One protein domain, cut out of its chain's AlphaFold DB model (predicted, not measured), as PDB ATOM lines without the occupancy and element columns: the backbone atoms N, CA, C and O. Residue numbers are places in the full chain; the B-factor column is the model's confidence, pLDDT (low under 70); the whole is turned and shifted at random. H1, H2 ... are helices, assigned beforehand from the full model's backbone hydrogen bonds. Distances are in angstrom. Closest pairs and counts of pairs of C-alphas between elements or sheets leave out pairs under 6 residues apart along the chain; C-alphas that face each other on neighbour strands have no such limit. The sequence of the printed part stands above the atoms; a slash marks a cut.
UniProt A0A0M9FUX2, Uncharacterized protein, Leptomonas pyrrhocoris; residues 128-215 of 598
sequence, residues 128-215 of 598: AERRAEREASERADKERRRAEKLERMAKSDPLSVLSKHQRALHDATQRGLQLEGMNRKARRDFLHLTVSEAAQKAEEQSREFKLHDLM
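Overview. This is residues 128 to 215 of the 598 residues of an uncharacterized protein of Leptomonas pyrrhocoris (UniProt A0A0M9FUX2). An open V of helices: residues 128 to 149, mostly H1, stick out as one arm, residues 195 to 215, with H4 and H5, as the other, and H2 and H3 lie crosswise at the corner. The printed part has 88 residues with five named helices, H1 to H5 in order, and no named strand; it is all helix. It is extended, with a radius of gyration of the C-alphas of 20.1 A and spans of 56 by 44 by 26 A.

Along the chain. H1, residues 129 to 156, begins at C-alpha (42.297, -17.887, 5.141) and is 40.4 A long. H2 is residues 164 to 174, 15.4 A; H3 184 to 193, 13.9 A; H4 197 to 208, 16.2 A; H5 211 to 215, 6.1 A, ending at C-alpha (41.164, 29.300, 7.406).

Arrangement. H2 and H3 are close but not clearly touching, their closest C-alphas, Ala 168 and Leu 191, 7.0 A apart, and about perpendicular at 82 degrees. H1 and H2 are apart, as are H3 and H4; H4 and H5 are only just apart, at 8.1 A. Every O i to N i+4 pair is within hydrogen-bond range in H2 to H5, and 23 of 24 in H1.

Size, cuts and confidence. The C-alphas of Ala 128 and Gly 176 are farthest apart, 59.0 A. The printed part has no cut and no long link. Residues 192 to 196, among others, are under pLDDT 70.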
ATOM      1  N   ALA A 128      46.304 -16.951   3.856       83.75
ATOM      2  CA  ALA A 128      45.203 -16.284   3.163       83.75
ATOM      3  C   ALA A 128      43.857 -16.418   3.900       83.75
ATOM      4  O   ALA A 128      43.146 -15.432   4.064       83.75
ATOM      5  N   GLU A 129      43.536 -17.604   4.413       82.81
ATOM      6  CA  GLU A 129      42.297 -17.887   5.141       82.81
ATOM      7  C   GLU A 129      42.262 -17.161   6.492       82.81
ATOM      8  O   GLU A 129      41.301 -16.463   6.797       82.81
ATOM      9  N   ARG A 130      43.379 -17.162   7.236       84.75
ATOM     10  CA  ARG A 130      43.509 -16.371   8.479       84.75
ATOM     11  C   ARG A 130      43.471 -14.857   8.253       84.75
ATOM     12  O   ARG A 130      43.298 -14.098   9.210       84.75
ATOM     13  N   ARG A 131      43.737 -14.379   7.033       87.25
ATOM     14  CA  ARG A 131      43.541 -12.966   6.662       87.25
ATOM     15  C   ARG A 131      42.075 -12.702   6.335       87.25
ATOM     16  O   ARG A 131      41.531 -11.740   6.861       87.25
ATOM     17  N   ALA A 132      41.437 -13.579   5.563       89.25
ATOM     18  CA  ALA A 132      40.017 -13.478   5.242       89.25
ATOM     19  C   ALA A 132      39.136 -13.509   6.501       89.25
ATOM     20  O   ALA A 132      38.220 -12.701   6.621       89.25
ATOM     21  N   GLU A 133      39.454 -14.370   7.470       89.56
ATOM     22  CA  GLU A 133      38.752 -14.447   8.753       89.56
ATOM     23  C   GLU A 133      38.915 -13.164   9.577       89.56
ATOM     24  O   GLU A 133      37.930 -12.622  10.070       89.56
ATOM     25  N   ARG A 134      40.135 -12.611   9.654       90.38
ATOM     26  CA  ARG A 134      40.378 -11.327  10.332       90.38
ATOM     27  C   ARG A 134      39.649 -10.165   9.665       90.38
ATOM     28  O   ARG A 134      39.078  -9.330  10.359       90.38
ATOM     29  N   GLU A 135      39.628 -10.119   8.337       90.44
ATOM     30  CA  GLU A 135      38.853  -9.110   7.611       90.44
ATOM     31  C   GLU A 135      37.345  -9.294   7.807       90.44
ATOM     32  O   GLU A 135      36.615  -8.310   7.899       90.44
ATOM     33  N   ALA A 136      36.854 -10.534   7.879       93.69
ATOM     34  CA  ALA A 136      35.450 -10.818   8.155       93.69
ATOM     35  C   ALA A 136      35.062 -10.390   9.578       93.69
ATOM     36  O   ALA A 136      34.051  -9.707   9.740       93.69
ATOM     37  N   SER A 137      35.891 -10.697  10.585       92.56
ATOM     38  CA  SER A 137      35.669 -10.233  11.959       92.56
ATOM     39  C   SER A 137      35.732  -8.711  12.057       92.56
ATOM     40  O   SER A 137      34.888  -8.101  12.700       92.56
ATOM     41  N   GLU A 138      36.671  -8.072  11.352       94.44
ATOM     42  CA  GLU A 138      36.784  -6.613  11.345       94.44
ATOM     43  C   GLU A 138      35.574  -5.951  10.667       94.44
ATOM     44  O   GLU A 138      35.081  -4.928  11.143       94.44
ATOM     45  N   ARG A 139      35.052  -6.534   9.577       94.12
ATOM     46  CA  ARG A 139      33.811  -6.063   8.941       94.12
ATOM     47  C   ARG A 139      32.610  -6.224   9.872       94.12
ATOM     48  O   ARG A 139      31.849  -5.268  10.007       94.12
ATOM     49  N   ALA A 140      32.476  -7.365  10.545       94.75
ATOM     50  CA  ALA A 140      31.397  -7.609  11.501       94.75
ATOM     51  C   ALA A 140      31.457  -6.642  12.699       94.75
ATOM     52  O   ALA A 140      30.438  -6.077  13.093       94.75
ATOM     53  N   ASP A 141      32.651  -6.369  13.233       92.88
ATOM     54  CA  ASP A 141      32.839  -5.398  14.315       92.88
ATOM     55  C   ASP A 141      32.534  -3.964  13.866       92.88
ATOM     56  O   ASP A 141      31.903  -3.200  14.602       92.88
ATOM     57  N   LYS A 142      32.938  -3.582  12.647       94.12
ATOM     58  CA  LYS A 142      32.582  -2.279  12.060       94.12
ATOM     59  C   LYS A 142      31.074  -2.144  11.875       94.12
ATOM     60  O   LYS A 142      30.519  -1.094  12.197       94.12
ATOM     61  N   GLU A 143      30.403  -3.187  11.398       93.94
ATOM     62  CA  GLU A 143      28.949  -3.199  11.237       93.94
ATOM     63  C   GLU A 143      28.236  -3.112  12.589       93.94
ATOM     64  O   GLU A 143      27.333  -2.294  12.747       93.94
ATOM     65  N   ARG A 144      28.718  -3.836  13.607       95.25
ATOM     66  CA  ARG A 144      28.206  -3.739  14.980       95.25
ATOM     67  C   ARG A 144      28.354  -2.330  15.551       95.25
ATOM     68  O   ARG A 144      27.403  -1.806  16.123       95.25
ATOM     69  N   ARG A 145      29.511  -1.684  15.363       93.19
ATOM     70  CA  ARG A 145      29.730  -0.290  15.794       93.19
ATOM     71  C   ARG A 145      28.815   0.685  15.056       93.19
ATOM     72  O   ARG A 145      28.288   1.609  15.671       93.19
ATOM     73  N   ARG A 146      28.603   0.488  13.750       91.00
ATOM     74  CA  ARG A 146      27.664   1.296  12.953       91.00
ATOM     75  C   ARG A 146      26.225   1.105  13.434       91.00
ATOM     76  O   ARG A 146      25.536   2.101  13.631       91.00
ATOM     77  N   ALA A 147      25.800  -0.130  13.688       92.06
ATOM     78  CA  ALA A 147      24.474  -0.444  14.215       92.06
ATOM     79  C   ALA A 147      24.253   0.173  15.603       92.06
ATOM     80  O   ALA A 147      23.244   0.834  15.823       92.06
ATOM     81  N   GLU A 148      25.226   0.057  16.509       93.31
ATOM     82  CA  GLU A 148      25.154   0.673  17.836       93.31
ATOM     83  C   GLU A 148      25.108   2.206  17.752       93.31
ATOM     84  O   GLU A 148      24.348   2.851  18.475       93.31
ATOM     85  N   LYS A 149      25.880   2.818  16.841       90.50
ATOM     86  CA  LYS A 149      25.829   4.266  16.597       90.50
ATOM     87  C   LYS A 149      24.450   4.696  16.091       90.50
ATOM     88  O   LYS A 149      23.919   5.686  16.587       90.50
ATOM     89  N   LEU A 150      23.861   3.947  15.157       85.31
ATOM     90  CA  LEU A 150      22.501   4.193  14.669       85.31
ATOM     91  C   LEU A 150      21.463   4.029  15.783       85.31
ATOM     92  O   LEU A 150      20.568   4.856  15.889       85.31
ATOM     93  N   GLU A 151      21.607   3.029  16.652       89.06
ATOM     94  CA  GLU A 151      20.714   2.820  17.794       89.06
ATOM     95  C   GLU A 151      20.827   3.952  18.828       89.06
ATOM     96  O   GLU A 151      19.823   4.425  19.357       89.06
ATOM     97  N   ARG A 152      22.044   4.441  19.098       89.19
ATOM     98  CA  ARG A 152      22.252   5.612  19.963       89.19
ATOM     99  C   ARG A 152      21.625   6.866  19.364       89.19
ATOM    100  O   ARG A 152      20.962   7.597  20.092       89.19
ATOM    101  N   MET A 153      21.785   7.082  18.057       79.88
ATOM    102  CA  MET A 153      21.127   8.187  17.357       79.88
ATOM    103  C   MET A 153      19.598   8.050  17.404       79.88
ATOM    104  O   MET A 153      18.921   9.027  17.708       79.88
ATOM    105  N   ALA A 154      19.065   6.835  17.232       87.31
ATOM    106  CA  ALA A 154      17.638   6.530  17.368       87.31
ATOM    107  C   ALA A 154      17.086   6.890  18.750       87.31
ATOM    108  O   ALA A 154      15.984   7.420  18.863       87.31
ATOM    109  N   LYS A 155      17.858   6.597  19.803       89.31
ATOM    110  CA  LYS A 155      17.502   6.905  21.191       89.31
ATOM    111  C   LYS A 155      17.531   8.406  21.477       89.31
ATOM    112  O   LYS A 155      16.684   8.878  22.227       89.31
ATOM    113  N   SER A 156      18.496   9.144  20.921       88.31
ATOM    114  CA  SER A 156      18.595  10.596  21.127       88.31
ATOM    115  C   SER A 156      17.572  11.384  20.315       88.31
ATOM    116  O   SER A 156      17.037  12.376  20.796       88.31
ATOM    117  N   ASP A 157      17.316  10.952  19.083       86.31
ATOM    118  CA  ASP A 157      16.362  11.572  18.177       86.31
ATOM    119  C   ASP A 157      15.745  10.470  17.298       86.31
ATOM    120  O   ASP A 157      16.411   9.967  16.384       86.31
ATOM    121  N   PRO A 158      14.481  10.077  17.535       82.94
ATOM    122  CA  PRO A 158      13.831   9.021  16.761       82.94
ATOM    123  C   PRO A 158      13.667   9.401  15.281       82.94
ATOM    124  O   PRO A 158      13.568   8.522  14.425       82.94
ATOM    125  N   LEU A 159      13.697  10.698  14.951       83.38
ATOM    126  CA  LEU A 159      13.627  11.192  13.576       83.38
ATOM    127  C   LEU A 159      14.995  11.167  12.883       83.38
ATOM    128  O   LEU A 159      15.061  11.248  11.651       83.38
ATOM    129  N   SER A 160      16.088  11.008  13.641       82.44
ATOM    130  CA  SER A 160      17.450  10.978  13.100       82.44
ATOM    131  C   SER A 160      17.691   9.788  12.164       82.44
ATOM    132  O   SER A 160      18.380   9.926  11.153       82.44
ATOM    133  N   VAL A 161      17.064   8.650  12.475       83.44
ATOM    134  CA  VAL A 161      17.172   7.374  11.747       83.44
ATOM    135  C   VAL A 161      16.331   7.366  10.476       83.44
ATOM    136  O   VAL A 161      16.623   6.628   9.534       83.44
ATOM    137  N   LEU A 162      15.287   8.193  10.429       85.31
ATOM    138  CA  LEU A 162      14.441   8.308   9.254       85.31
ATOM    139  C   LEU A 162      15.240   8.879   8.081       85.31
ATOM    140  O   LEU A 162      16.051   9.799   8.225       85.31
ATOM    141  N   SER A 163      14.960   8.358   6.886       84.75
ATOM    142  CA  SER A 163      15.479   8.937   5.648       84.75
ATOM    143  C   SER A 163      15.097  10.416   5.564       84.75
ATOM    144  O   SER A 163      14.010  10.799   5.998       84.75
ATOM    145  N   LYS A 164      15.942  11.252   4.947       83.50
ATOM    146  CA  LYS A 164      15.676  12.694   4.766       83.50
ATOM    147  C   LYS A 164      14.257  12.969   4.250       83.50
ATOM    148  O   LYS A 164      13.592  13.883   4.721       83.50
ATOM    149  N   HIS A 165      13.773  12.137   3.324       79.88
ATOM    150  CA  HIS A 165      12.413  12.241   2.794       79.88
ATOM    151  C   HIS A 165      11.330  11.898   3.830       79.88
ATOM    152  O   HIS A 165      10.330  12.598   3.916       79.88
ATOM    153  N   GLN A 166      11.531  10.848   4.628       85.19
ATOM    154  CA  GLN A 166      10.601  10.463   5.693       85.19
ATOM    155  C   GLN A 166      10.544  11.523   6.794       85.19
ATOM    156  O   GLN A 166       9.458  11.833   7.272       85.19
ATOM    157  N   ARG A 167      11.686  12.130   7.139       85.88
ATOM    158  CA  ARG A 167      11.730  13.257   8.078       85.88
ATOM    159  C   ARG A 167      10.950  14.458   7.545       85.88
ATOM    160  O   ARG A 167      10.123  15.003   8.258       85.88
ATOM    161  N   ALA A 168      11.127  14.796   6.267       81.44
ATOM    162  CA  ALA A 168      10.369  15.871   5.628       81.44
ATOM    163  C   ALA A 168       8.851  15.602   5.594       81.44
ATOM    164  O   ALA A 168       8.064  16.525   5.774       81.44
ATOM    165  N   LEU A 169       8.428  14.345   5.397       83.25
ATOM    166  CA  LEU A 169       7.015  13.966   5.498       83.25
ATOM    167  C   LEU A 169       6.491  14.121   6.929       83.25
ATOM    168  O   LEU A 169       5.419  14.689   7.111       83.25
ATOM    169  N   HIS A 170       7.249  13.664   7.927       85.44
ATOM    170  CA  HIS A 170       6.881  13.796   9.335       85.44
ATOM    171  C   HIS A 170       6.747  15.272   9.749       85.44
ATOM    172  O   HIS A 170       5.720  15.676  10.296       85.44
ATOM    173  N   ASP A 171       7.718  16.111   9.392       82.38
ATOM    174  CA  ASP A 171       7.673  17.553   9.657       82.38
ATOM    175  C   ASP A 171       6.491  18.228   8.944       82.38
ATOM    176  O   ASP A 171       5.846  19.117   9.500       82.38
ATOM    177  N   ALA A 172       6.163  17.800   7.722       82.44
ATOM    178  CA  ALA A 172       5.012  18.325   6.997       82.44
ATOM    179  C   ALA A 172       3.679  17.925   7.644       82.44
ATOM    180  O   ALA A 172       2.787  18.767   7.755       82.44
ATOM    181  N   THR A 173       3.565  16.685   8.135       84.69
ATOM    182  CA  THR A 173       2.389  16.246   8.902       84.69
ATOM    183  C   THR A 173       2.242  17.023  10.210       84.69
ATOM    184  O   THR A 173       1.140  17.457  10.528       84.69
ATOM    185  N   GLN A 174       3.342  17.304  10.921       84.44
ATOM    186  CA  GLN A 174       3.319  18.132  12.136       84.44
ATOM    187  C   GLN A 174       2.894  19.579  11.866       84.44
ATOM    188  O   GLN A 174       2.255  20.206  12.705       84.44
ATOM    189  N   ARG A 175       3.229  20.113  10.689       80.31
ATOM    190  CA  ARG A 175       2.814  21.450  10.243       80.31
ATOM    191  C   ARG A 175       1.385  21.492   9.683       80.31
ATOM    192  O   ARG A 175       0.956  22.555   9.247       80.31
ATOM    193  N   GLY A 176       0.665  20.368   9.663       81.88
ATOM    194  CA  GLY A 176      -0.701  20.289   9.138       81.88
ATOM    195  C   GLY A 176      -0.798  20.447   7.616       81.88
ATOM    196  O   GLY A 176      -1.867  20.761   7.098       81.88
ATOM    197  N   LEU A 177       0.303  20.247   6.881       82.06
ATOM    198  CA  LEU A 177       0.300  20.324   5.419       82.06
ATOM    199  C   LEU A 177      -0.361  19.057   4.868       82.06
ATOM    200  O   LEU A 177       0.146  17.949   5.055       82.06
ATOM    201  N   GLN A 178      -1.489  19.217   4.175       83.38
ATOM    202  CA  GLN A 178      -2.226  18.114   3.556       83.38
ATOM    203  C   GLN A 178      -1.458  17.566   2.343       83.38
ATOM    204  O   GLN A 178      -1.696  17.934   1.197       83.38
ATOM    205  N   LEU A 179      -0.486  16.687   2.598       79.69
ATOM    206  CA  LEU A 179       0.239  15.965   1.547       79.69
ATOM    207  C   LEU A 179      -0.525  14.723   1.064       79.69
ATOM    208  O   LEU A 179      -0.193  14.147   0.019       79.69
ATOM    209  N   GLU A 180      -1.525  14.276   1.819       83.38
ATOM    210  CA  GLU A 180      -2.388  13.154   1.467       83.38
ATOM    211  C   GLU A 180      -3.211  13.508   0.215       83.38
ATOM    212  O   GLU A 180      -3.781  14.585   0.121       83.38
ATOM    213  N   GLY A 181      -3.155  12.663  -0.820       86.31
ATOM    214  CA  GLY A 181      -3.730  12.957  -2.145       86.31
ATOM    215  C   GLY A 181      -2.792  13.629  -3.164       86.31
ATOM    216  O   GLY A 181      -3.022  13.510  -4.365       86.31
ATOM    217  N   MET A 182      -1.681  14.254  -2.752       83.25
ATOM    218  CA  MET A 182      -0.714  14.813  -3.715       83.25
ATOM    219  C   MET A 182       0.131  13.720  -4.392       83.25
ATOM    220  O   MET A 182       0.641  12.806  -3.740       83.25
ATOM    221  N   ASN A 183       0.366  13.851  -5.703       87.31
ATOM    222  CA  ASN A 183       1.284  12.979  -6.446       87.31
ATOM    223  C   ASN A 183       2.718  13.104  -5.887       87.31
ATOM    224  O   ASN A 183       3.140  14.182  -5.474       87.31
ATOM    225  N   ARG A 184       3.510  12.024  -5.923       77.75
ATOM    226  CA  ARG A 184       4.907  11.980  -5.452       77.75
ATOM    227  C   ARG A 184       5.770  13.124  -6.002       77.75
ATOM    228  O   ARG A 184       6.612  13.633  -5.267       77.75
ATOM    229  N   LYS A 185       5.565  13.530  -7.264       82.00
ATOM    230  CA  LYS A 185       6.255  14.691  -7.861       82.00
ATOM    231  C   LYS A 185       5.844  15.996  -7.181       82.00
ATOM    232  O   LYS A 185       6.709  16.685  -6.670       82.00
ATOM    233  N   ALA A 186       4.541  16.248  -7.056       77.06
ATOM    234  CA  ALA A 186       4.013  17.427  -6.374       77.06
ATOM    235  C   ALA A 186       4.423  17.478  -4.891       77.06
ATOM    236  O   ALA A 186       4.810  18.533  -4.409       77.06
ATOM    237  N   ARG A 187       4.442  16.335  -4.184       78.38
ATOM    238  CA  ARG A 187       4.969  16.239  -2.808       78.38
ATOM    239  C   ARG A 187       6.442  16.616  -2.740       78.38
ATOM    240  O   ARG A 187       6.845  17.343  -1.843       78.38
ATOM    241  N   ARG A 188       7.257  16.106  -3.667       76.50
ATOM    242  CA  ARG A 188       8.684  16.425  -3.723       76.50
ATOM    243  C   ARG A 188       8.877  17.904  -4.029       76.50
ATOM    244  O   ARG A 188       9.588  18.566  -3.294       76.50
ATOM    245  N   ASP A 189       8.227  18.418  -5.060       74.12
ATOM    246  CA  ASP A 189       8.405  19.801  -5.483       74.12
ATOM    247  C   ASP A 189       7.922  20.760  -4.382       74.12
ATOM    248  O   ASP A 189       8.644  21.683  -4.040       74.12
ATOM    249  N   PHE A 190       6.812  20.467  -3.699       72.00
ATOM    250  CA  PHE A 190       6.332  21.232  -2.542       72.00
ATOM    251  C   PHE A 190       7.280  21.178  -1.327       72.00
ATOM    252  O   PHE A 190       7.552  22.202  -0.700       72.00
ATOM    253  N   LEU A 191       7.846  20.008  -1.010       72.56
ATOM    254  CA  LEU A 191       8.837  19.856   0.069       72.56
ATOM    255  C   LEU A 191      10.202  20.477  -0.277       72.56
ATOM    256  O   LEU A 191      10.920  20.912   0.615       72.56
ATOM    257  N   HIS A 192      10.574  20.519  -1.558       67.31
ATOM    258  CA  HIS A 192      11.811  21.147  -2.029       67.31
ATOM    259  C   HIS A 192      11.664  22.664  -2.234       67.31
ATOM    260  O   HIS A 192      12.644  23.384  -2.072       67.31
ATOM    261  N   LEU A 193      10.465  23.163  -2.546       59.22
ATOM    262  CA  LEU A 193      10.142  24.595  -2.620       59.22
ATOM    263  C   LEU A 193       9.968  25.226  -1.232       59.22
ATOM    264  O   LEU A 193      10.045  26.440  -1.096       59.22
ATOM    265  N   THR A 194       9.786  24.411  -0.194       56.03
ATOM    266  CA  THR A 194       9.734  24.846   1.206       56.03
ATOM    267  C   THR A 194      11.060  24.605   1.927       56.03
ATOM    268  O   THR A 194      11.072  24.241   3.106       56.03
ATOM    269  N   VAL A 195      12.203  24.860   1.266       62.53
ATOM    270  CA  VAL A 195      13.391  25.261   2.038       62.53
ATOM    271  C   VAL A 195      12.980  26.548   2.736       62.53
ATOM    272  O   VAL A 195      12.931  27.612   2.127       62.53
ATOM    273  N   SER A 196      12.548  26.416   3.985       62.72
ATOM    274  CA  SER A 196      12.045  27.543   4.746       62.72
ATOM    275  C   SER A 196      13.137  28.602   4.817       62.72
ATOM    276  O   SER A 196      14.323  28.273   4.885       62.72
ATOM    277  N   GLU A 197      12.757  29.876   4.865       70.25
ATOM    278  CA  GLU A 197      13.720  30.952   5.122       70.25
ATOM    279  C   GLU A 197      14.552  30.671   6.383       70.25
ATOM    280  O   GLU A 197      15.712  31.057   6.471       70.25
ATOM    281  N   ALA A 198      13.985  29.942   7.351       67.50
ATOM    282  CA  ALA A 198      14.695  29.467   8.532       67.50
ATOM    283  C   ALA A 198      15.811  28.456   8.202       67.50
ATOM    284  O   ALA A 198      16.881  28.527   8.800       67.50
ATOM    285  N   ALA A 199      15.597  27.538   7.254       73.00
ATOM    286  CA  ALA A 199      16.620  26.600   6.796       73.00
ATOM    287  C   ALA A 199      17.711  27.298   5.969       73.00
ATOM    288  O   ALA A 199      18.885  26.996   6.160       73.00
ATOM    289  N   GLN A 200      17.349  28.272   5.123       77.31
ATOM    290  CA  GLN A 200      18.326  29.113   4.417       77.31
ATOM    291  C   GLN A 200      19.169  29.941   5.393       77.31
ATOM    292  O   GLN A 200      20.392  29.875   5.331       77.31
ATOM    293  N   LYS A 201      18.543  30.620   6.364       79.75
ATOM    294  CA  LYS A 201      19.258  31.381   7.404       79.75
ATOM    295  C   LYS A 201      20.157  30.488   8.263       79.75
ATOM    296  O   LYS A 201      21.259  30.893   8.612       79.75
ATOM    297  N   ALA A 202      19.722  29.269   8.590       76.31
ATOM    298  CA  ALA A 202      20.554  28.310   9.316       76.31
ATOM    299  C   ALA A 202      21.747  27.825   8.473       76.31
ATOM    300  O   ALA A 202      22.845  27.657   9.002       76.31
ATOM    301  N   GLU A 203      21.558  27.624   7.165       78.62
ATOM    302  CA  GLU A 203      22.647  27.272   6.257       78.62
ATOM    303  C   GLU A 203      23.646  28.427   6.115       78.62
ATOM    304  O   GLU A 203      24.847  28.193   6.210       78.62
ATOM    305  N   GLU A 204      23.176  29.665   5.971       79.88
ATOM    306  CA  GLU A 204      24.012  30.870   5.926       79.88
ATOM    307  C   GLU A 204      24.811  31.054   7.216       79.88
ATOM    308  O   GLU A 204      26.031  31.174   7.154       79.88
ATOM    309  N   GLN A 205      24.178  30.926   8.385       75.19
ATOM    310  CA  GLN A 205      24.890  30.936   9.667       75.19
ATOM    311  C   GLN A 205      25.918  29.799   9.746       75.19
ATOM    312  O   GLN A 205      27.046  29.997  10.189       75.19
ATOM    313  N   SER A 206      25.582  28.598   9.267       72.00
ATOM    314  CA  SER A 206      26.540  27.485   9.247       72.00
ATOM    315  C   SER A 206      27.704  27.704   8.268       72.00
ATOM    316  O   SER A 206      28.800  27.195   8.504       72.00
ATOM    317  N   ARG A 207      27.485  28.470   7.189       73.44
ATOM    318  CA  ARG A 207      28.524  28.896   6.241       73.44
ATOM    319  C   ARG A 207      29.410  29.977   6.856       73.44
ATOM    320  O   ARG A 207      30.625  29.859   6.774       73.44
ATOM    321  N   GLU A 208      28.834  30.951   7.557       66.69
ATOM    322  CA  GLU A 208      29.584  31.987   8.285       66.69
ATOM    323  C   GLU A 208      30.504  31.400   9.370       66.69
ATOM    324  O   GLU A 208      31.588  31.924   9.622       66.69
ATOM    325  N   PHE A 209      30.120  30.272   9.977       58.00
ATOM    326  CA  PHE A 209      30.936  29.562  10.968       58.00
ATOM    327  C   PHE A 209      31.754  28.397  10.401       58.00
ATOM    328  O   PHE A 209      32.360  27.637  11.167       58.00
ATOM    329  N   LYS A 210      31.821  28.236   9.075       78.19
ATOM    330  CA  LYS A 210      32.633  27.183   8.470       78.19
ATOM    331  C   LYS A 210      34.102  27.562   8.623       78.19
ATOM    332  O   LYS A 210      34.672  28.314   7.844       78.19
ATOM    333  N   LEU A 211      34.722  27.016   9.669       65.06
ATOM    334  CA  LEU A 211      36.113  27.259  10.066       65.06
ATOM    335  C   LEU A 211      37.104  27.145   8.893       65.06
ATOM    336  O   LEU A 211      38.128  27.822   8.890       65.06
ATOM    337  N   HIS A 212      36.786  26.308   7.904       68.06
ATOM    338  CA  HIS A 212      37.567  26.125   6.685       68.06
ATOM    339  C   HIS A 212      37.604  27.373   5.799       68.06
ATOM    340  O   HIS A 212      38.687  27.731   5.361       68.06
ATOM    341  N   ASP A 213      36.497  28.100   5.639       72.81
ATOM    342  CA  ASP A 213      36.452  29.289   4.779       72.81
ATOM    343  C   ASP A 213      37.267  30.442   5.399       72.81
ATOM    344  O   ASP A 213      38.060  31.095   4.722       72.81
ATOM    345  N   LEU A 214      37.195  30.612   6.727       69.62
ATOM    346  CA  LEU A 214      38.045  31.556   7.473       69.62
ATOM    347  C   LEU A 214      39.529  31.144   7.475       69.62
ATOM    348  O   LEU A 214      40.432  31.987   7.476       69.62
ATOM    349  N   MET A 215      39.806  29.839   7.513       68.06
ATOM    350  CA  MET A 215      41.164  29.300   7.406       68.06
ATOM    351  C   MET A 215      41.737  29.513   6.009       68.06
ATOM    352  O   MET A 215      42.909  29.878   5.912       68.06
TER     353      MET A 215